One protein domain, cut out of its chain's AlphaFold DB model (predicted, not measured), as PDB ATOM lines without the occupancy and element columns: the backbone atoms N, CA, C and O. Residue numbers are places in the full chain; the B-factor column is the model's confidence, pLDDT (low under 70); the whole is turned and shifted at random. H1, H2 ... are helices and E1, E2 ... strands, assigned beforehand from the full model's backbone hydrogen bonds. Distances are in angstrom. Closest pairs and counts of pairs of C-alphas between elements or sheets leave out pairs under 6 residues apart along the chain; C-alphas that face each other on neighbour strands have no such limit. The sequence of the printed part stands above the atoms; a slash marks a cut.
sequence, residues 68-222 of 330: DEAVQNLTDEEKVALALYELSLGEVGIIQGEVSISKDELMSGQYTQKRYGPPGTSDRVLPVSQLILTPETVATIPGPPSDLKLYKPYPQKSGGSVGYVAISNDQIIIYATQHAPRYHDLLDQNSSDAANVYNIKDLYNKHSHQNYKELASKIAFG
ATOM      1  N   ASP A  68      47.030  39.561 -52.262       81.69
ATOM      2  CA  ASP A  68      45.649  39.251 -52.646       81.69
ATOM      3  C   ASP A  68      45.540  38.199 -53.766       81.69
ATOM      4  O   ASP A  68      44.739  37.274 -53.655       81.69
ATOM      5  N   GLU A  69      46.359  38.290 -54.821       84.69
ATOM      6  CA  GLU A  69      46.407  37.281 -55.890       84.69
ATOM      7  C   GLU A  69      46.981  35.944 -55.374       84.69
ATOM      8  O   GLU A  69      46.571  34.882 -55.832       84.69
ATOM      9  N   ALA A  70      47.883  35.969 -54.389       87.12
ATOM     10  CA  ALA A  70      48.435  34.768 -53.766       87.12
ATOM     11  C   ALA A  70      47.402  34.075 -52.867       87.12
ATOM     12  O   ALA A  70      47.177  32.877 -53.011       87.12
ATOM     13  N   VAL A  71      46.729  34.834 -51.995       89.94
ATOM     14  CA  VAL A  71      45.690  34.330 -51.078       89.94
ATOM     15  C   VAL A  71      44.523  33.691 -51.834       89.94
ATOM     16  O   VAL A  71      44.061  32.626 -51.438       89.94
ATOM     17  N   GLN A  72      44.101  34.274 -52.962       88.62
ATOM     18  CA  GLN A  72      43.049  33.708 -53.821       88.62
ATOM     19  C   GLN A  72      43.430  32.375 -54.492       88.62
ATOM     20  O   GLN A  72      42.545  31.673 -54.974       88.62
ATOM     21  N   ASN A  73      44.720  32.025 -54.537       91.94
ATOM     22  CA  ASN A  73      45.222  30.780 -55.125       91.94
ATOM     23  C   ASN A  73      45.681  29.745 -54.073       91.94
ATOM     24  O   ASN A  73      46.208  28.702 -54.460       91.94
ATOM     25  N   LEU A  74      45.490  30.005 -52.771       95.00
ATOM     26  CA  LEU A  74      45.781  29.029 -51.714       95.00
ATOM     27  C   LEU A  74      44.783  27.867 -51.754       95.00
ATOM     28  O   LEU A  74      43.568  28.086 -51.782       95.00
ATOM     29  N   THR A  75      45.286  26.634 -51.680       95.88
ATOM     30  CA  THR A  75      44.416  25.460 -51.494       95.88
ATOM     31  C   THR A  75      43.870  25.407 -50.063       95.88
ATOM     32  O   THR A  75      44.394  26.061 -49.156       95.88
ATOM     33  N   ASP A  76      42.816  24.621 -49.824       94.69
ATOM     34  CA  ASP A  76      42.262  24.499 -48.470       94.69
ATOM     35  C   ASP A  76      43.255  23.812 -47.505       94.69
ATOM     36  O   ASP A  76      43.297  24.159 -46.326       94.69
ATOM     37  N   GLU A  77      44.141  22.939 -48.000       95.38
ATOM     38  CA  GLU A  77      45.260  22.370 -47.234       95.38
ATOM     39  C   GLU A  77      46.270  23.455 -46.830       95.38
ATOM     40  O   GLU A  77      46.753  23.471 -45.697       95.38
ATOM     41  N   GLU A  78      46.575  24.393 -47.731       96.75
ATOM     42  CA  GLU A  78      47.504  25.493 -47.463       96.75
ATOM     43  C   GLU A  78      46.937  26.500 -46.455       96.75
ATOM     44  O   GLU A  78      47.669  26.948 -45.570       96.75
ATOM     45  N   LYS A  79      45.629  26.797 -46.513       95.12
ATOM     46  CA  LYS A  79      44.931  27.607 -45.495       95.12
ATOM     47  C   LYS A  79      45.062  26.986 -44.099       95.12
ATOM     48  O   LYS A  79      45.419  27.680 -43.146       95.12
ATOM     49  N   VAL A  80      44.816  25.678 -43.982       93.62
ATOM     50  CA  VAL A  80      44.922  24.945 -42.707       93.62
ATOM     51  C   VAL A  80      46.371  24.887 -42.230       93.62
ATOM     52  O   VAL A  80      46.632  25.114 -41.051       93.62
ATOM     53  N   ALA A  81      47.332  24.658 -43.128       94.25
ATOM     54  CA  ALA A  81      48.750  24.670 -42.784       94.25
ATOM     55  C   ALA A  81      49.188  26.019 -42.184       94.25
ATOM     56  O   ALA A  81      49.857  26.042 -41.150       94.25
ATOM     57  N   LEU A  82      48.771  27.144 -42.776       94.06
ATOM     58  CA  LEU A  82      49.056  28.482 -42.245       94.06
ATOM     59  C   LEU A  82      48.424  28.702 -40.852       94.06
ATOM     60  O   LEU A  82      49.063  29.291 -39.982       94.06
ATOM     61  N   ALA A  83      47.218  28.179 -40.602       91.44
ATOM     62  CA  ALA A  83      46.576  28.241 -39.283       91.44
ATOM     63  C   ALA A  83      47.265  27.350 -38.226       91.44
ATOM     64  O   ALA A  83      47.391  27.751 -37.072       91.44
ATOM     65  N   LEU A  84      47.782  26.176 -38.607       88.69
ATOM     66  CA  LEU A  84      48.583  25.322 -37.715       88.69
ATOM     67  C   LEU A  84      49.925  25.972 -37.329       88.69
ATOM     68  O   LEU A  84      50.426  25.743 -36.224       88.69
ATOM     69  N   TYR A  85      50.499  26.803 -38.206       89.19
ATOM     70  CA  TYR A  85      51.644  27.649 -37.859       89.19
ATOM     71  C   TYR A  85      51.278  28.733 -36.834       89.19
ATOM     72  O   TYR A  85      52.070  28.969 -35.925       89.19
ATOM     73  N   GLU A  86      50.083  29.327 -36.907       86.94
ATOM     74  CA  GLU A  86      49.607  30.309 -35.920       86.94
ATOM     75  C   GLU A  86      49.303  29.679 -34.554       86.94
ATOM     76  O   GLU A  86      49.828  30.135 -33.540       86.94
ATOM     77  N   LEU A  87      48.562  28.565 -34.527       78.00
ATOM     78  CA  LEU A  87      48.275  27.792 -33.308       78.00
ATOM     79  C   LEU A  87      49.542  27.305 -32.581       78.00
ATOM     80  O   LEU A  87      49.507  27.033 -31.384       78.00
ATOM     81  N   SER A  88      50.672  27.212 -33.289       60.16
ATOM     82  CA  SER A  88      51.972  26.860 -32.705       60.16
ATOM     83  C   SER A  88      52.637  27.994 -31.905       60.16
ATOM     84  O   SER A  88      53.700  27.762 -31.333       60.16
ATOM     85  N   LEU A  89      52.083  29.215 -31.895       47.19
ATOM     86  CA  LEU A  89      52.731  30.406 -31.317       47.19
ATOM     87  C   LEU A  89      52.245  30.812 -29.913       47.19
ATOM     88  O   LEU A  89      52.676  31.840 -29.400       47.19
ATOM     89  N   GLY A  90      51.463  29.963 -29.241       42.75
ATOM     90  CA  GLY A  90      51.518  29.878 -27.777       42.75
ATOM     91  C   GLY A  90      50.553  30.735 -26.949       42.75
ATOM     92  O   GLY A  90      50.626  30.636 -25.727       42.75
ATOM     93  N   GLU A  91      49.623  31.499 -27.532       31.56
ATOM     94  CA  GLU A  91      48.704  32.358 -26.757       31.56
ATOM     95  C   GLU A  91      47.206  32.008 -26.905       31.56
ATOM     96  O   GLU A  91      46.677  31.956 -28.007       31.56
ATOM     97  N   VAL A  92      46.549  31.856 -25.740       32.78
ATOM     98  CA  VAL A  92      45.091  31.863 -25.455       32.78
ATOM     99  C   VAL A  92      44.216  30.711 -26.009       32.78
ATOM    100  O   VAL A  92      44.317  30.288 -27.150       32.78
ATOM    101  N   GLY A  93      43.278  30.247 -25.166       37.56
ATOM    102  CA  GLY A  93      42.015  29.631 -25.604       37.56
ATOM    103  C   GLY A  93      42.025  28.132 -25.931       37.56
ATOM    104  O   GLY A  93      42.048  27.774 -27.100       37.56
ATOM    105  N   ILE A  94      41.896  27.283 -24.897       43.22
ATOM    106  CA  ILE A  94      41.348  25.897 -24.881       43.22
ATOM    107  C   ILE A  94      41.996  24.806 -25.779       43.22
ATOM    108  O   ILE A  94      41.994  23.642 -25.391       43.22
ATOM    109  N   ILE A  95      42.570  25.113 -26.948       48.62
ATOM    110  CA  ILE A  95      42.706  24.150 -28.064       48.62
ATOM    111  C   ILE A  95      44.167  23.923 -28.514       48.62
ATOM    112  O   ILE A  95      44.433  23.520 -29.647       48.62
ATOM    113  N   GLN A  96      45.155  24.119 -27.636       49.62
ATOM    114  CA  GLN A  96      46.540  23.737 -27.949       49.62
ATOM    115  C   GLN A  96      46.766  22.232 -27.765       49.62
ATOM    116  O   GLN A  96      47.187  21.756 -26.715       49.62
ATOM    117  N   GLY A  97      46.502  21.470 -28.830       52.44
ATOM    118  CA  GLY A  97      46.981  20.094 -28.975       52.44
ATOM    119  C   GLY A  97      46.350  19.050 -28.046       52.44
ATOM    120  O   GLY A  97      46.866  17.938 -27.981       52.44
ATOM    121  N   GLU A  98      45.259  19.352 -27.340       64.50
ATOM    122  CA  GLU A  98      44.531  18.351 -26.536       64.50
ATOM    123  C   GLU A  98      43.482  17.582 -27.352       64.50
ATOM    124  O   GLU A  98      43.068  16.490 -26.964       64.50
ATOM    125  N   VAL A  99      43.074  18.127 -28.503       69.19
ATOM    126  CA  VAL A  99      41.936  17.627 -29.291       69.19
ATOM    127  C   VAL A  99      42.353  17.174 -30.694       69.19
ATOM    128  O   VAL A  99      41.959  16.097 -31.126       69.19
ATOM    129  N   SER A 100      43.233  17.920 -31.371       77.12
ATOM    130  CA  SER A 100      43.770  17.589 -32.704       77.12
ATOM    131  C   SER A 100      45.304  17.656 -32.733       77.12
ATOM    132  O   SER A 100      45.932  18.208 -31.827       77.12
ATOM    133  N   ILE A 101      45.907  17.079 -33.774       82.94
ATOM    134  CA  ILE A 101      47.359  16.988 -33.990       82.94
ATOM    135  C   ILE A 101      47.968  18.370 -34.227       82.94
ATOM    136  O   ILE A 101      47.519  19.125 -35.089       82.94
ATOM    137  N   SER A 102      49.027  18.689 -33.481       85.88
ATOM    138  CA  SER A 102      49.780  19.933 -33.660       85.88
ATOM    139  C   SER A 102      50.723  19.885 -34.870       85.88
ATOM    140  O   SER A 102      51.105  18.815 -35.353       85.88
ATOM    141  N   LYS A 103      51.163  21.065 -35.327       88.44
ATOM    142  CA  LYS A 103      52.181  21.227 -36.379       88.44
ATOM    143  C   LYS A 103      53.413  20.348 -36.133       88.44
ATOM    144  O   LYS A 103      53.837  19.616 -37.022       88.44
ATOM    145  N   ASP A 104      53.991  20.428 -34.935       87.94
ATOM    146  CA  ASP A 104      55.256  19.756 -34.616       87.94
ATOM    147  C   ASP A 104      55.093  18.236 -34.509       87.94
ATOM    148  O   ASP A 104      55.966  17.496 -34.955       87.94
ATOM    149  N   GLU A 105      53.946  17.755 -34.022       87.94
ATOM    150  CA  GLU A 105      53.604  16.328 -34.038       87.94
ATOM    151  C   GLU A 105      53.486  15.800 -35.476       87.94
ATOM    152  O   GLU A 105      54.181  14.849 -35.847       87.94
ATOM    153  N   LEU A 106      52.707  16.478 -36.328       88.88
ATOM    154  CA  LEU A 106      52.522  16.106 -37.737       88.88
ATOM    155  C   LEU A 106      53.833  16.155 -38.543       88.88
ATOM    156  O   LEU A 106      54.037  15.350 -39.458       88.88
ATOM    157  N   MET A 107      54.747  17.065 -38.198       89.62
ATOM    158  CA  MET A 107      56.084  17.139 -38.793       89.62
ATOM    159  C   MET A 107      57.033  16.059 -38.253       89.62
ATOM    160  O   MET A 107      57.745  15.444 -39.046       89.62
ATOM    161  N   SER A 108      57.000  15.762 -36.949       90.44
ATOM    162  CA  SER A 108      57.807  14.696 -36.324       90.44
ATOM    163  C   SER A 108      57.386  13.275 -36.726       90.44
ATOM    164  O   SER A 108      58.165  12.332 -36.581       90.44
ATOM    165  N   GLY A 109      56.157  13.116 -37.228       87.19
ATOM    166  CA  GLY A 109      55.577  11.830 -37.612       87.19
ATOM    167  C   GLY A 109      54.935  11.051 -36.456       87.19
ATOM    168  O   GLY A 109      54.557   9.893 -36.641       87.19
ATOM    169  N   GLN A 110      54.840  11.644 -35.262       87.94
ATOM    170  CA  GLN A 110      54.292  11.030 -34.048       87.94
ATOM    171  C   GLN A 110      53.515  12.054 -33.211       87.94
ATOM    172  O   GLN A 110      53.821  13.242 -33.233       87.94
ATOM    173  N   TYR A 111      52.531  11.585 -32.445       84.69
ATOM    174  CA  TYR A 111      51.741  12.400 -31.522       84.69
ATOM    175  C   TYR A 111      51.519  11.693 -30.187       84.69
ATOM    176  O   TYR A 111      51.561  10.464 -30.113       84.69
ATOM    177  N   THR A 112      51.240  12.469 -29.140       83.81
ATOM    178  CA  THR A 112      50.916  11.933 -27.810       83.81
ATOM    179  C   THR A 112      49.405  11.955 -27.591       83.81
ATOM    180  O   THR A 112      48.813  13.020 -27.416       83.81
ATOM    181  N   GLN A 113      48.771  10.782 -27.585       78.81
ATOM    182  CA  GLN A 113      47.383  10.607 -27.154       78.81
ATOM    183  C   GLN A 113      47.337  10.504 -25.626       78.81
ATOM    184  O   GLN A 113      47.912   9.572 -25.049       78.81
ATOM    185  N   LYS A 114      46.617  11.427 -24.979       73.81
ATOM    186  CA  LYS A 114      46.391  11.365 -23.531       73.81
ATOM    187  C   LYS A 114      45.430  10.239 -23.179       73.81
ATOM    188  O   LYS A 114      44.458  10.001 -23.898       73.81
ATOM    189  N   ARG A 115      45.675   9.554 -22.060       69.12
ATOM    190  CA  ARG A 115      44.790   8.480 -21.580       69.12
ATOM    191  C   ARG A 115      44.220   8.766 -20.198       69.12
ATOM    192  O   ARG A 115      44.920   8.702 -19.193       69.12
ATOM    193  N   TYR A 116      42.911   8.989 -20.160       66.31
ATOM    194  CA  TYR A 116      42.129   9.008 -18.928       66.31
ATOM    195  C   TYR A 116      41.901   7.568 -18.451       66.31
ATOM    196  O   TYR A 116      41.567   6.685 -19.241       66.31
ATOM    197  N   GLY A 117      42.126   7.321 -17.162       65.75
ATOM    198  CA  GLY A 117      42.097   5.988 -16.566       65.75
ATOM    199  C   GLY A 117      42.563   6.006 -15.106       65.75
ATOM    200  O   GLY A 117      42.828   7.081 -14.560       65.75
ATOM    201  N   PRO A 118      42.664   4.838 -14.445       66.81
ATOM    202  CA  PRO A 118      43.122   4.746 -13.059       66.81
ATOM    203  C   PRO A 118      44.584   5.215 -12.889       66.81
ATOM    204  O   PRO A 118      45.348   5.219 -13.862       66.81
ATOM    205  N   PRO A 119      45.015   5.575 -11.663       61.62
ATOM    206  CA  PRO A 119      46.389   5.998 -11.385       61.62
ATOM    207  C   PRO A 119      47.431   4.997 -11.903       61.62
ATOM    208  O   PRO A 119      47.341   3.802 -11.628       61.62
ATOM    209  N   GLY A 120      48.422   5.493 -12.650       68.75
ATOM    210  CA  GLY A 120      49.390   4.663 -13.382       68.75
ATOM    211  C   GLY A 120      49.049   4.446 -14.862       68.75
ATOM    212  O   GLY A 120      49.854   3.863 -15.584       68.75
ATOM    213  N   THR A 121      47.904   4.943 -15.340       74.44
ATOM    214  CA  THR A 121      47.632   5.063 -16.780       74.44
ATOM    215  C   THR A 121      48.599   6.072 -17.405       74.44
ATOM    216  O   THR A 121      48.655   7.221 -16.972       74.44
ATOM    217  N   SER A 122      49.345   5.639 -18.422       75.88
ATOM    218  CA  SER A 122      50.286   6.477 -19.175       75.88
ATOM    219  C   SER A 122      49.739   6.852 -20.551       75.88
ATOM    220  O   SER A 122      49.038   6.062 -21.194       75.88
ATOM    221  N   ASP A 123      50.135   8.031 -21.026       82.81
ATOM    222  CA  ASP A 123      49.900   8.491 -22.394       82.81
ATOM    223  C   ASP A 123      50.536   7.545 -23.428       82.81
ATOM    224  O   ASP A 123      51.537   6.872 -23.159       82.81
ATOM    225  N   ARG A 124      49.967   7.499 -24.638       82.00
ATOM    226  CA  ARG A 124      50.503   6.712 -25.758       82.00
ATOM    227  C   ARG A 124      51.099   7.623 -26.821       82.00
ATOM    228  O   ARG A 124      50.403   8.478 -27.358       82.00
ATOM    229  N   VAL A 125      52.355   7.370 -27.185       86.50
ATOM    230  CA  VAL A 125      52.929   7.894 -28.429       86.50
ATOM    231  C   VAL A 125      52.436   7.024 -29.585       86.50
ATOM    232  O   VAL A 125      52.545   5.797 -29.529       86.50
ATOM    233  N   LEU A 126      51.864   7.650 -30.608       83.44
ATOM    234  CA  LEU A 126      51.273   6.997 -31.775       83.44
ATOM    235  C   LEU A 126      51.823   7.628 -33.067       83.44
ATOM    236  O   LEU A 126      52.088   8.831 -33.087       83.44
ATOM    237  N   PRO A 127      52.003   6.860 -34.156       87.06
ATOM    238  CA  PRO A 127      52.450   7.407 -35.433       87.06
ATOM    239  C   PRO A 127      51.347   8.240 -36.103       87.06
ATOM    240  O   PRO A 127      50.168   7.888 -36.049       87.06
ATOM    241  N   VAL A 128      51.739   9.310 -36.795       86.00
ATOM    242  CA  VAL A 128      50.863  10.113 -37.660       86.00
ATOM    243  C   VAL A 128      51.620  10.544 -38.916       86.00
ATOM    244  O   VAL A 128      52.654  11.200 -38.845       86.00
ATOM    245  N   SER A 129      51.117  10.164 -40.089       88.50
ATOM    246  CA  SER A 129      51.670  10.585 -41.385       88.50
ATOM    247  C   SER A 129      50.928  11.780 -41.983       88.50
ATOM    248  O   SER A 129      51.550  12.587 -42.676       88.50
ATOM    249  N   GLN A 130      49.623  11.884 -41.713       88.44
ATOM    250  CA  GLN A 130      48.718  12.900 -42.242       88.44
ATOM    251  C   GLN A 130      47.694  13.355 -41.192       88.44
ATOM    252  O   GLN A 130      47.285  12.569 -40.340       88.44
ATOM    253  N   LEU A 131      47.251  14.607 -41.313       90.25
ATOM    254  CA  LEU A 131      46.036  15.143 -40.706       90.25
ATOM    255  C   LEU A 131      44.914  15.066 -41.747       90.25
ATOM    256  O   LEU A 131      45.019  15.672 -42.814       90.25
ATOM    257  N   ILE A 132      43.851  14.321 -41.451       90.75
ATOM    258  CA  ILE A 132      42.738  14.108 -42.385       90.75
ATOM    259  C   ILE A 132      41.531  14.915 -41.923       90.75
ATOM    260  O   ILE A 132      41.087  14.778 -40.788       90.75
ATOM    261  N   LEU A 133      41.004  15.763 -42.800       91.19
ATOM    262  CA  LEU A 133      39.843  16.609 -42.561       91.19
ATOM    263  C   LEU A 133      38.605  15.958 -43.190       91.19
ATOM    264  O   LEU A 133      38.383  16.023 -44.402       91.19
ATOM    265  N   THR A 134      37.809  15.313 -42.336       89.12
ATOM    266  CA  THR A 134      36.563  14.631 -42.708       89.12
ATOM    267  C   THR A 134      35.449  15.655 -42.882       89.12
ATOM    268  O   THR A 134      35.199  16.385 -41.926       89.12
ATOM    269  N   PRO A 135      34.784  15.755 -44.050       88.88
ATOM    270  CA  PRO A 135      33.684  16.696 -44.245       88.88
ATOM    271  C   PRO A 135      32.522  16.416 -43.288       88.88
ATOM    272  O   PRO A 135      32.070  15.278 -43.188       88.88
ATOM    273  N   GLU A 136      32.019  17.464 -42.641       82.25
ATOM    274  CA  GLU A 136      30.868  17.421 -41.735       82.25
ATOM    275  C   GLU A 136      29.731  18.300 -42.267       82.25
ATOM    276  O   GLU A 136      29.944  19.251 -43.029       82.25
ATOM    277  N   THR A 137      28.493  18.004 -41.873       71.19
ATOM    278  CA  THR A 137      27.331  18.782 -42.309       71.19
ATOM    279  C   THR A 137      27.225  20.095 -41.531       71.19
ATOM    280  O   THR A 137      27.015  20.117 -40.320       71.19
ATOM    281  N   VAL A 138      27.272  21.225 -42.247       60.03
ATOM    282  CA  VAL A 138      27.085  22.575 -41.670       60.03
ATOM    283  C   VAL A 138      25.710  22.798 -41.027       60.03
ATOM    284  O   VAL A 138      25.523  23.795 -40.343       60.03
ATOM    285  N   ALA A 139      24.764  21.865 -41.179       51.97
ATOM    286  CA  ALA A 139      23.515  21.841 -40.412       51.97
ATOM    287  C   ALA A 139      23.749  21.793 -38.886       51.97
ATOM    288  O   ALA A 139      22.913  22.273 -38.131       51.97
ATOM    289  N   THR A 140      24.905  21.283 -38.444       53.12
ATOM    290  CA  THR A 140      25.352  21.306 -37.039       53.12
ATOM    291  C   THR A 140      25.735  22.700 -36.524       53.12
ATOM    292  O   THR A 140      25.918  22.868 -35.324       53.12
ATOM    293  N   ILE A 141      25.839  23.711 -37.396       58.06
ATOM    294  CA  ILE A 141      26.138  25.096 -37.022       58.06
ATOM    295  C   ILE A 141      25.057  26.013 -37.616       58.06
ATOM    296  O   ILE A 141      25.113  26.350 -38.798       58.06
ATOM    297  N   PRO A 142      24.080  26.488 -36.827       58.41
ATOM    298  CA  PRO A 142      23.128  27.492 -37.298       58.41
ATOM    299  C   PRO A 142      23.780  28.855 -37.607       58.41
ATOM    300  O   PRO A 142      24.478  29.424 -36.766       58.41
ATOM    301  N   GLY A 143      23.495  29.411 -38.792       63.88
ATOM    302  CA  GLY A 143      23.840  30.786 -39.201       63.88
ATOM    303  C   GLY A 143      25.146  31.099 -39.979       63.88
ATOM    304  O   GLY A 143      25.466  32.287 -40.036       63.88
ATOM    305  N   PRO A 144      25.917  30.155 -40.564       68.31
ATOM    306  CA  PRO A 144      27.186  30.458 -41.235       68.31
ATOM    307  C   PRO A 144      27.032  31.064 -42.648       68.31
ATOM    308  O   PRO A 144      25.967  30.959 -43.265       68.31
ATOM    309  N   PRO A 145      28.117  31.640 -43.212       69.62
ATOM    310  CA  PRO A 145      28.234  31.942 -44.636       69.62
ATOM    311  C   PRO A 145      28.010  30.704 -45.514       69.62
ATOM    312  O   PRO A 145      28.414  29.594 -45.172       69.62
ATOM    313  N   SER A 146      27.416  30.905 -46.690       74.25
ATOM    314  CA  SER A 146      27.065  29.824 -47.625       74.25
ATOM    315  C   SER A 146      28.259  29.118 -48.282       74.25
ATOM    316  O   SER A 146      28.072  28.096 -48.934       74.25
ATOM    317  N   ASP A 147      29.464  29.681 -48.173       83.50
ATOM    318  CA  ASP A 147      30.725  29.105 -48.651       83.50
ATOM    319  C   ASP A 147      31.554  28.440 -47.538       83.50
ATOM    320  O   ASP A 147      32.600  27.857 -47.834       83.50
ATOM    321  N   LEU A 148      31.094  28.496 -46.281       85.25
ATOM    322  CA  LEU A 148      31.757  27.841 -45.159       85.25
ATOM    323  C   LEU A 148      31.622  26.316 -45.282       85.25
ATOM    324  O   LEU A 148      30.521  25.776 -45.378       85.25
ATOM    325  N   LYS A 149      32.752  25.616 -45.233       90.06
ATOM    326  CA  LYS A 149      32.840  24.151 -45.213       90.06
ATOM    327  C   LYS A 149      33.291  23.711 -43.824       90.06
ATOM    328  O   LYS A 149      34.286  24.242 -43.337       90.06
ATOM    329  N   LEU A 150      32.602  22.756 -43.203       88.25
ATOM    330  CA  LEU A 150      32.977  22.214 -41.894       88.25
ATOM    331  C   LEU A 150      33.717  20.881 -42.036       88.25
ATOM    332  O   LEU A 150      33.342  20.043 -42.858       88.25
ATOM    333  N   TYR A 151      34.735  20.676 -41.202       88.50
ATOM    334  CA  TYR A 151      35.511  19.443 -41.152       88.50
ATOM    335  C   TYR A 151      35.834  19.008 -39.721       88.50
ATOM    336  O   TYR A 151      36.223  19.826 -38.886       88.50
ATOM    337  N   LYS A 152      35.779  17.699 -39.467       86.25
ATOM    338  CA  LYS A 152      36.330  17.051 -38.270       86.25
ATOM    339  C   LYS A 152      37.733  16.499 -38.585       86.25
ATOM    340  O   LYS A 152      37.866  15.695 -39.511       86.25
ATOM    341  N   PRO A 153      38.793  16.906 -37.863       87.81
ATOM    342  CA  PRO A 153      40.131  16.367 -38.040       87.81
ATOM    343  C   PRO A 153      40.271  14.947 -37.481       87.81
ATOM    344  O   PRO A 153      39.647  14.582 -36.486       87.81
ATOM    345  N   TYR A 154      41.164  14.176 -38.088       85.25
ATOM    346  CA  TYR A 154      41.612  12.868 -37.633       85.25
ATOM    347  C   TYR A 154      43.146  12.771 -37.742       85.25
ATOM    348  O   TYR A 154      43.701  13.205 -38.759       85.25
ATOM    349  N   PRO A 155      43.842  12.151 -36.769       80.81
ATOM    350  CA  PRO A 155      43.301  11.569 -35.532       80.81
ATOM    351  C   PRO A 155      42.985  12.602 -34.434       80.81
ATOM    352  O   PRO A 155      43.657  13.625 -34.311       80.81
ATOM    353  N   GLN A 156      41.972  12.306 -33.610       73.81
ATOM    354  CA  GLN A 156      41.645  13.067 -32.393       73.81
ATOM    355  C   GLN A 156      42.529  12.605 -31.215       73.81
ATOM    356  O   GLN A 156      42.891  11.428 -31.112       73.81
ATOM    357  N   LYS A 157      42.888  13.528 -30.315       74.44
ATOM    358  CA  LYS A 157      43.867  13.297 -29.230       74.44
ATOM    359  C   LYS A 157      43.264  13.052 -27.845       74.44
ATOM    360  O   LYS A 157      43.951  12.486 -26.992       74.44
ATOM    361  N   SER A 158      42.009  13.431 -27.636       63.34
ATOM    362  CA  SER A 158      41.217  13.133 -26.439       63.34
ATOM    363  C   SER A 158      39.772  12.820 -26.837       63.34
ATOM    364  O   SER A 158      39.369  13.080 -27.967       63.34
ATOM    365  N   GLY A 159      39.010  12.218 -25.920       58.19
ATOM    366  CA  GLY A 159      37.579  11.934 -26.097       58.19
ATOM    367  C   GLY A 159      36.659  12.850 -25.284       58.19
ATOM    368  O   GLY A 159      35.494  12.517 -25.120       58.19
ATOM    369  N   GLY A 160      37.190  13.938 -24.708       63.28
ATOM    370  CA  GLY A 160      36.434  14.858 -23.845       63.28
ATOM    371  C   GLY A 160      35.824  16.061 -24.572       63.28
ATOM    372  O   GLY A 160      34.910  16.673 -24.041       63.28
ATOM    373  N   SER A 161      36.311  16.373 -25.773       70.50
ATOM    374  CA  SER A 161      35.759  17.363 -26.705       70.50
ATOM    375  C   SER A 161      36.068  16.896 -28.124       70.50
ATOM    376  O   SER A 161      37.112  16.279 -28.343       70.50
ATOM    377  N   VAL A 162      35.219  17.228 -29.096       74.94
ATOM    378  CA  VAL A 162      35.497  17.008 -30.522       74.94
ATOM    379  C   VAL A 162      36.010  18.305 -31.137       74.94
ATOM    380  O   VAL A 162      35.438  19.378 -30.937       74.94
ATOM    381  N   GLY A 163      37.126  18.214 -31.859       80.94
ATOM    382  CA  GLY A 163      37.720  19.345 -32.571       80.94
ATOM    383  C   GLY A 163      37.113  19.519 -33.955       80.94
ATOM    384  O   GLY A 163      36.744  18.532 -34.590       80.94
ATOM    385  N   TYR A 164      37.083  20.753 -34.447       85.25
ATOM    386  CA  TYR A 164      36.539  21.105 -35.754       85.25
ATOM    387  C   TYR A 164      37.356  22.212 -36.427       85.25
ATOM    388  O   TYR A 164      37.955  23.069 -35.775       85.25
ATOM    389  N   VAL A 165      37.352  22.189 -37.758       88.19
ATOM    390  CA  VAL A 165      37.958  23.199 -38.629       88.19
ATOM    391  C   VAL A 165      36.910  23.622 -39.651       88.19
ATOM    392  O   VAL A 165      36.468  22.799 -40.450       88.19
ATOM    393  N   ALA A 166      36.511  24.892 -39.644       88.12
ATOM    394  CA  ALA A 166      35.631  25.464 -40.659       88.12
ATOM    395  C   ALA A 166      36.415  26.419 -41.573       88.12
ATOM    396  O   ALA A 166      37.228  27.205 -41.093       88.12
ATOM    397  N   ILE A 167      36.200  26.335 -42.887       90.81
ATOM    398  CA  ILE A 167      37.006  27.017 -43.914       90.81
ATOM    399  C   ILE A 167      36.081  27.746 -44.896       90.81
ATOM    400  O   ILE A 167      35.198  27.113 -45.477       90.81
ATOM    401  N   SER A 168      36.303  29.043 -45.118       89.50
ATOM    402  CA  SER A 168      35.662  29.848 -46.172       89.50
ATOM    403  C   SER A 168      36.694  30.293 -47.229       89.50
ATOM    404  O   SER A 168      37.802  29.745 -47.338       89.50
ATOM    405  N   ASN A 169      36.349  31.288 -48.049       86.75
ATOM    406  CA  ASN A 169      37.308  31.943 -48.944       86.75
ATOM    407  C   ASN A 169      38.251  32.939 -48.235       86.75
ATOM    408  O   ASN A 169      39.353  33.172 -48.728       86.75
ATOM    409  N   ASP A 170      37.847  33.508 -47.097       88.69
ATOM    410  CA  ASP A 170      38.532  34.611 -46.400       88.69
ATOM    411  C   ASP A 170      38.950  34.296 -44.949       88.69
ATOM    412  O   ASP A 170      39.837  34.958 -44.401       88.69
ATOM    413  N   GLN A 171      38.357  33.268 -44.343       89.25
ATOM    414  CA  GLN A 171      38.468  32.933 -42.928       89.25
ATOM    415  C   GLN A 171      38.679  31.426 -42.712       89.25
ATOM    416  O   GLN A 171      38.228  30.577 -43.484       89.25
ATOM    417  N   ILE A 172      39.368  31.095 -41.623       90.19
ATOM    418  CA  ILE A 172      39.427  29.747 -41.058       90.19
ATOM    419  C   ILE A 172      39.137  29.829 -39.558       90.19
ATOM    420  O   ILE A 172      39.677  30.683 -38.856       90.19
ATOM    421  N   ILE A 173      38.244  28.963 -39.086       86.62
ATOM    422  CA  ILE A 173      37.773  28.896 -37.702       86.62
ATOM    423  C   ILE A 173      38.174  27.535 -37.146       86.62
ATOM    424  O   ILE A 173      37.847  26.507 -37.738       86.62
ATOM    425  N   ILE A 174      38.869  27.516 -36.012       86.06
ATOM    426  CA  ILE A 174      39.277  26.284 -35.332       86.06
ATOM    427  C   ILE A 174      38.699  26.306 -33.919       86.06
ATOM    428  O   ILE A 174      39.019  27.186 -33.119       86.06
ATOM    429  N   TYR A 175      37.823  25.349 -33.627       80.38
ATOM    430  CA  TYR A 175      37.116  25.247 -32.351       80.38
ATOM    431  C   TYR A 175      37.107  23.803 -31.835       80.38
ATOM    432  O   TYR A 175      37.415  22.861 -32.569       80.38
ATOM    433  N   ALA A 176      36.793  23.623 -30.555       78.38
ATOM    434  CA  ALA A 176      36.595  22.314 -29.949       78.38
ATOM    435  C   ALA A 176      35.526  22.420 -28.863       78.38
ATOM    436  O   ALA A 176      35.532  23.374 -28.090       78.38
ATOM    437  N   THR A 177      34.610  21.459 -28.826       72.44
ATOM    438  CA  THR A 177      33.395  21.541 -28.003       72.44
ATOM    439  C   THR A 177      32.837  20.145 -27.700       72.44
ATOM    440  O   THR A 177      33.313  19.147 -28.247       72.44
ATOM    441  N   GLN A 178      31.864  20.070 -26.794       68.62
ATOM    442  CA  GLN A 178      31.122  18.853 -26.440       68.62
ATOM    443  C   GLN A 178      29.729  18.800 -27.093       68.62
ATOM    444  O   GLN A 178      29.139  17.727 -27.175       68.62
ATOM    445  N   HIS A 179      29.220  19.931 -27.587       66.94
ATOM    446  CA  HIS A 179      27.878  20.095 -28.156       66.94
ATOM    447  C   HIS A 179      27.946  20.821 -29.505       66.94
ATOM    448  O   HIS A 179      28.989  21.333 -29.894       66.94
ATOM    449  N   ALA A 180      26.841  20.873 -30.250       66.62
ATOM    450  CA  ALA A 180      26.772  21.614 -31.511       66.62
ATOM    451  C   ALA A 180      26.681  23.140 -31.244       66.62
ATOM    452  O   ALA A 180      25.688  23.584 -30.663       66.62
ATOM    453  N   PRO A 181      27.677  23.966 -31.629       66.88
ATOM    454  CA  PRO A 181      27.678  25.397 -31.335       66.88
ATOM    455  C   PRO A 181      27.062  26.200 -32.489       66.88
ATOM    456  O   PRO A 181      27.225  25.866 -33.664       66.88
ATOM    457  N   ARG A 182      26.386  27.314 -32.187       70.44
ATOM    458  CA  ARG A 182      25.841  28.201 -33.234       70.44
ATOM    459  C   ARG A 182      26.944  29.103 -33.779       70.44
ATOM    460  O   ARG A 182      27.852  29.490 -33.047       70.44
ATOM    461  N   TYR A 183      26.841  29.511 -35.045       73.94
ATOM    462  CA  TYR A 183      27.914  30.249 -35.724       73.94
ATOM    463  C   TYR A 183      28.310  31.540 -34.995       73.94
ATOM    464  O   TYR A 183      29.485  31.880 -34.915       73.94
ATOM    465  N   HIS A 184      27.333  32.248 -34.422       72.06
ATOM    466  CA  HIS A 184      27.585  33.475 -33.670       72.06
ATOM    467  C   HIS A 184      28.359  33.230 -32.364       72.06
ATOM    468  O   HIS A 184      29.229  34.027 -32.023       72.06
ATOM    469  N   ASP A 185      28.098  32.112 -31.678       71.38
ATOM    470  CA  ASP A 185      28.725  31.782 -30.392       71.38
ATOM    471  C   ASP A 185      30.200  31.371 -30.556       71.38
ATOM    472  O   ASP A 185      30.970  31.487 -29.608       71.38
ATOM    473  N   LEU A 186      30.605  30.938 -31.758       73.62
ATOM    474  CA  LEU A 186      32.013  30.717 -32.124       73.62
ATOM    475  C   LEU A 186      32.778  32.037 -32.324       73.62
ATOM    476  O   LEU A 186      33.988  32.094 -32.104       73.62
ATOM    477  N   LEU A 187      32.086  33.091 -32.774       76.31
ATOM    478  CA  LEU A 187      32.685  34.397 -33.070       76.31
ATOM    479  C   LEU A 187      32.801  35.297 -31.830       76.31
ATOM    480  O   LEU A 187      33.674  36.166 -31.800       76.31
ATOM    481  N   ASP A 188      31.960  35.103 -30.810       73.81
ATOM    482  CA  ASP A 188      32.100  35.814 -29.536       73.81
ATOM    483  C   ASP A 188      33.250  35.227 -28.703       73.81
ATOM    484  O   ASP A 188      33.168  34.133 -28.150       73.81
ATOM    485  N   GLN A 189      34.325  36.000 -28.557       69.56
ATOM    486  CA  GLN A 189      35.498  35.642 -27.752       69.56
ATOM    487  C   GLN A 189      35.217  35.579 -26.233       69.56
ATOM    488  O   GLN A 189      36.101  35.207 -25.466       69.56
ATOM    489  N   ASN A 190      34.006  35.938 -25.788       65.50
ATOM    490  CA  ASN A 190      33.533  35.787 -24.407       65.50
ATOM    491  C   ASN A 190      32.691  34.507 -24.193       65.50
ATOM    492  O   ASN A 190      32.258  34.242 -23.071       65.50
ATOM    493  N   SER A 191      32.438  33.736 -25.256       65.50
ATOM    494  CA  SER A 191      31.659  32.492 -25.240       65.50
ATOM    495  C   SER A 191      32.404  31.330 -24.572       65.50
ATOM    496  O   SER A 191      33.635  31.267 -24.585       65.50
ATOM    497  N   SER A 192      31.660  30.348 -24.052       63.38
ATOM    498  CA  SER A 192      32.203  29.033 -23.672       63.38
ATOM    499  C   SER A 192      32.758  28.251 -24.866       63.38
ATOM    500  O   SER A 192      33.664  27.439 -24.697       63.38
ATOM    501  N   ASP A 193      32.232  28.524 -26.061       64.44
ATOM    502  CA  ASP A 193      32.586  27.889 -27.333       64.44
ATOM    503  C   ASP A 193      33.490  28.788 -28.201       64.44
ATOM    504  O   ASP A 193      33.592  28.593 -29.412       64.44
ATOM    505  N   ALA A 194      34.140  29.791 -27.591       63.41
ATOM    506  CA  ALA A 194      34.968  30.775 -28.284       63.41
ATOM    507  C   ALA A 194      36.030  30.112 -29.183       63.41
ATOM    508  O   ALA A 194      36.904  29.372 -28.721       63.41
ATOM    509  N   ALA A 195      35.965  30.405 -30.482       78.56
ATOM    510  CA  ALA A 195      36.834  29.795 -31.476       78.56
ATOM    511  C   ALA A 195      38.110  30.604 -31.732       78.56
ATOM    512  O   ALA A 195      38.144  31.832 -31.613       78.56
ATOM    513  N   ASN A 196      39.144  29.913 -32.210       82.19
ATOM    514  CA  ASN A 196      40.283  30.547 -32.862       82.19
ATOM    515  C   ASN A 196      39.868  30.947 -34.288       82.19
ATOM    516  O   ASN A 196      39.819  30.107 -35.190       82.19
ATOM    517  N   VAL A 197      39.515  32.221 -34.472       85.69
ATOM    518  CA  VAL A 197      39.028  32.792 -35.738       85.69
ATOM    519  C   VAL A 197      40.160  33.560 -36.422       85.69
ATOM    520  O   VAL A 197      40.611  34.584 -35.913       85.69
ATOM    521  N   TYR A 198      40.598  33.104 -37.596       88.06
ATOM    522  CA  TYR A 198      41.724  33.699 -38.320       88.06
ATOM    523  C   TYR A 198      41.340  34.170 -39.725       88.06
ATOM    524  O   TYR A 198      40.698  33.443 -40.484       88.06
ATOM    525  N   ASN A 199      41.803  35.359 -40.117       92.62
ATOM    526  CA  ASN A 199      41.737  35.809 -41.506       92.62
ATOM    527  C   ASN A 199      42.881  35.188 -42.330       92.62
ATOM    528  O   ASN A 199      44.048  35.244 -41.936       92.62
ATOM    529  N   ILE A 200      42.565  34.624 -43.499       92.69
ATOM    530  CA  ILE A 200      43.534  33.897 -44.337       92.69
ATOM    531  C   ILE A 200      44.620  34.832 -44.894       92.69
ATOM    532  O   ILE A 200      45.776  34.423 -45.014       92.69
ATOM    533  N   LYS A 201      44.294  36.096 -45.197       93.94
ATOM    534  CA  LYS A 201      45.277  37.079 -45.676       93.94
ATOM    535  C   LYS A 201      46.278  37.442 -44.583       93.94
ATOM    536  O   LYS A 201      47.468  37.536 -44.874       93.94
ATOM    537  N   ASP A 202      45.832  37.576 -43.340       93.94
ATOM    538  CA  ASP A 202      46.723  37.854 -42.210       93.94
ATOM    539  C   ASP A 202      47.593  36.640 -41.860       93.94
ATOM    540  O   ASP A 202      48.805  36.792 -41.692       93.94
ATOM    541  N   LEU A 203      47.024  35.427 -41.878       92.81
ATOM    542  CA  LEU A 203      47.790  34.180 -41.780       92.81
ATOM    543  C   LEU A 203      48.853  34.069 -42.882       92.81
ATOM    544  O   LEU A 203      50.001  33.737 -42.593       92.81
ATOM    545  N   TYR A 204      48.510  34.381 -44.136       94.81
ATOM    546  CA  TYR A 204      49.464  34.371 -45.244       94.81
ATOM    547  C   TYR A 204      50.548  35.444 -45.074       94.81
ATOM    548  O   TYR A 204      51.735  35.148 -45.206       94.81
ATOM    549  N   ASN A 205      50.189  36.678 -44.716       93.75
ATOM    550  CA  ASN A 205      51.162  37.746 -44.465       93.75
ATOM    551  C   ASN A 205      52.133  37.381 -43.328       93.75
ATOM    552  O   ASN A 205      53.324  37.682 -43.418       93.75
ATOM    553  N   LYS A 206      51.644  36.702 -42.282       93.06
ATOM    554  CA  LYS A 206      52.443  36.278 -41.126       93.06
ATOM    555  C   LYS A 206      53.304  35.042 -41.416       93.06
ATOM    556  O   LYS A 206      54.469  35.035 -41.031       93.06
ATOM    557  N   HIS A 207      52.784  34.041 -42.134       92.62
ATOM    558  CA  HIS A 207      53.397  32.703 -42.256       92.62
ATOM    559  C   HIS A 207      53.823  32.280 -43.669       92.62
ATOM    560  O   HIS A 207      54.395  31.207 -43.825       92.62
ATOM    561  N   SER A 208      53.643  33.101 -44.708       92.25
ATOM    562  CA  SER A 208      54.091  32.773 -46.082       92.25
ATOM    563  C   SER A 208      55.603  32.543 -46.227       92.25
ATOM    564  O   SER A 208      56.035  31.929 -47.201       92.25
ATOM    565  N   HIS A 209      56.405  32.999 -45.258       91.62
ATOM    566  CA  HIS A 209      57.847  32.748 -45.173       91.62
ATOM    567  C   HIS A 209      58.211  31.404 -44.504       91.62
ATOM    568  O   HIS A 209      59.383  31.029 -44.482       91.62
ATOM    569  N   GLN A 210      57.233  30.700 -43.929       92.12
ATOM    570  CA  GLN A 210      57.378  29.369 -43.332       92.12
ATOM    571  C   GLN A 210      57.158  28.273 -44.385       92.12
ATOM    572  O   GLN A 210      56.567  28.521 -45.436       92.12
ATOM    573  N   ASN A 211      57.557  27.027 -44.099       93.00
ATOM    574  CA  ASN A 211      57.341  25.908 -45.026       93.00
ATOM    575  C   ASN A 211      55.911  25.330 -44.957       93.00
ATOM    576  O   ASN A 211      55.706  24.120 -44.846       93.00
ATOM    577  N   TYR A 212      54.897  26.198 -45.038       93.69
ATOM    578  CA  TYR A 212      53.485  25.801 -44.985       93.69
ATOM    579  C   TYR A 212      53.103  24.829 -46.112       93.69
ATOM    580  O   TYR A 212      52.201  24.024 -45.923       93.69
ATOM    581  N   LYS A 213      53.814  24.835 -47.250       95.44
ATOM    582  CA  LYS A 213      53.586  23.890 -48.356       95.44
ATOM    583  C   LYS A 213      54.021  22.454 -48.026       95.44
ATOM    584  O   LYS A 213      53.339  21.509 -48.415       95.44
ATOM    585  N   GLU A 214      55.107  22.267 -47.273       94.25
ATOM    586  CA  GLU A 214      55.492  20.939 -46.765       94.25
ATOM    587  C   GLU A 214      54.455  20.423 -45.758       94.25
ATOM    588  O   GLU A 214      54.009  19.281 -45.861       94.25
ATOM    589  N   LEU A 215      53.998  21.284 -44.846       92.50
ATOM    590  CA  LEU A 215      52.937  20.944 -43.898       92.50
ATOM    591  C   LEU A 215      51.603  20.636 -44.603       92.50
ATOM    592  O   LEU A 215      50.957  19.650 -44.263       92.50
ATOM    593  N   ALA A 216      51.226  21.408 -45.627       95.38
ATOM    594  CA  ALA A 216      50.033  21.170 -46.440       95.38
ATOM    595  C   ALA A 216      50.075  19.812 -47.158       95.38
ATOM    596  O   ALA A 216      49.056  19.139 -47.241       95.38
ATOM    597  N   SER A 217      51.254  19.337 -47.586       96.31
ATOM    598  CA  SER A 217      51.402  17.991 -48.176       96.31
ATOM    599  C   SER A 217      51.100  16.831 -47.206       96.31
ATOM    600  O   SER A 217      50.917  15.688 -47.632       96.31
ATOM    601  N   LYS A 218      51.021  17.125 -45.901       93.69
ATOM    602  CA  LYS A 218      50.610  16.212 -44.823       93.69
ATOM    603  C   LYS A 218      49.148  16.422 -44.401       93.69
ATOM    604  O   LYS A 218      48.708  15.791 -43.445       93.69
ATOM    605  N   ILE A 219      48.394  17.281 -45.080       93.94
ATOM    606  CA  ILE A 219      46.962  17.504 -44.852       93.94
ATOM    607  C   ILE A 219      46.196  16.898 -46.031       93.94
ATOM    608  O   ILE A 219      46.654  16.956 -47.171       93.94
ATOM    609  N   ALA A 220      45.050  16.276 -45.766       93.19
ATOM    610  CA  ALA A 220      44.194  15.708 -46.802       93.19
ATOM    611  C   ALA A 220      42.711  15.860 -46.443       93.19
ATOM    612  O   ALA A 220      42.342  15.765 -45.275       93.19
ATOM    613  N   PHE A 221      41.855  16.032 -47.449       91.38
ATOM    614  CA  PHE A 221      40.399  16.017 -47.289       91.38
ATOM    615  C   PHE A 221      39.820  14.694 -47.793       91.38
ATOM    616  O   PHE A 221      40.157  14.233 -48.885       91.38
ATOM    617  N   GLY A 222      38.934  14.080 -47.014       86.94
ATOM    618  CA  GLY A 222      38.353  12.776 -47.337       86.94
ATOM    619  C   GLY A 222      37.733  12.103 -46.112       86.94
ATOM    620  O   GLY A 222      37.798  12.668 -45.027       86.94
TER     621      GLY A 222
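This is residues 68 to 222 of the 330 residues of the protein "Lipoprotein" of Staphylococcus muscae (UniProt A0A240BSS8). A strongly twisted sheet of six strands curls round one helix, H2, and the shorter helices H5 and H6 pack on H2. The hairpin of E1 and E2, with its loop, makes an arm toward one end of the longest axis, and H1 lies at the other end. The printed part has 155 residues with six named helices and eight named strands, in the order H1 H2 H3 E1 E2 E3 E4 E5 E6 H4 E7 H5 H6 E8. The large sheet, in the order E7 E6 E5 E4 E3 E8, is mixed, E1 and E2 form an antiparallel sheet of two, and the class is mixed, helices and strands. The whole is compact, with a radius of gyration of the C-alphas of 15.4 A, and elongated in outline, spanning 53 by 34 by 30 A.

Across the large sheet come E7 (residues 196 to 199), E6 (171 to 177), E5 (162 to 167), E4 (149 to 154), E3 (131 to 136) and E8 (219 to 221). E3 E4 E5 E6 form a meander, each strand the antiparallel neighbour of the one before; within hydrogen-bond range are N 134 and O 152 at 2.9 A, N 151 and O 165 at 2.8 A, and N 164 and O 175 at 2.8 A. Edge strand E7 is antiparallel to E6, with N 172 and O 198 at 2.9 A, and edge strand E8 is parallel to E3, with N 133 and O 220 at 2.8 A. H2 (76 to 87) is on one face of this sheet, two layers, with 41 pairs of C-alphas within 10 A. H2 touches H5 (200 to 207) at a steep tilt of 57 degrees, the closest C-alphas, of Leu 82 and Leu 203, being 5.9 A apart. H2 touches H6 (212 to 216), closest at the C-alphas of Glu 77 and Ala 216, 5.0 A. H1 (68 to 71) touches H5, closest at the C-alphas of Val 71 and Lys 201, 6.1 A. H3 (103 to 108) only just touches H6, with 3 pairs of C-alphas within 8 A, the closest those of Met 107 and Leu 215, 7.1 A. E1 (110 to 113) and E2 (124 to 127) form an antiparallel hairpin, with N 111 and O 126 at 2.9 A. H4 (183 to 187) only grazes the large sheet, with residues 186 to 187. Every O i to N i+4 pair is within hydrogen-bond range in H2, H3, H5 and H6; H4 has 0 of 1, with 2 of 2 O i to N i+3 pairs, and H1 is too short for an i+4 pair.

H1 begins at C-alpha 68 (45.649, 39.251, -52.646). H2 is 16.6 A long, E6 19.4 A, E5 16.8 A, E4 16.2 A and E3 15.4 A. E8 ends at C-alpha 221 (40.399, 16.017, -47.289).

The two C-alphas farthest apart, of Glu 69 and Pro 119, are 54.4 A apart. The printed part has no cut, and the links H2 to H3 and E3 to E4 are long. Mean pLDDT of the printed part is 79.6; 39 residues are under 70, among them 88 to 99 and 138 to 145.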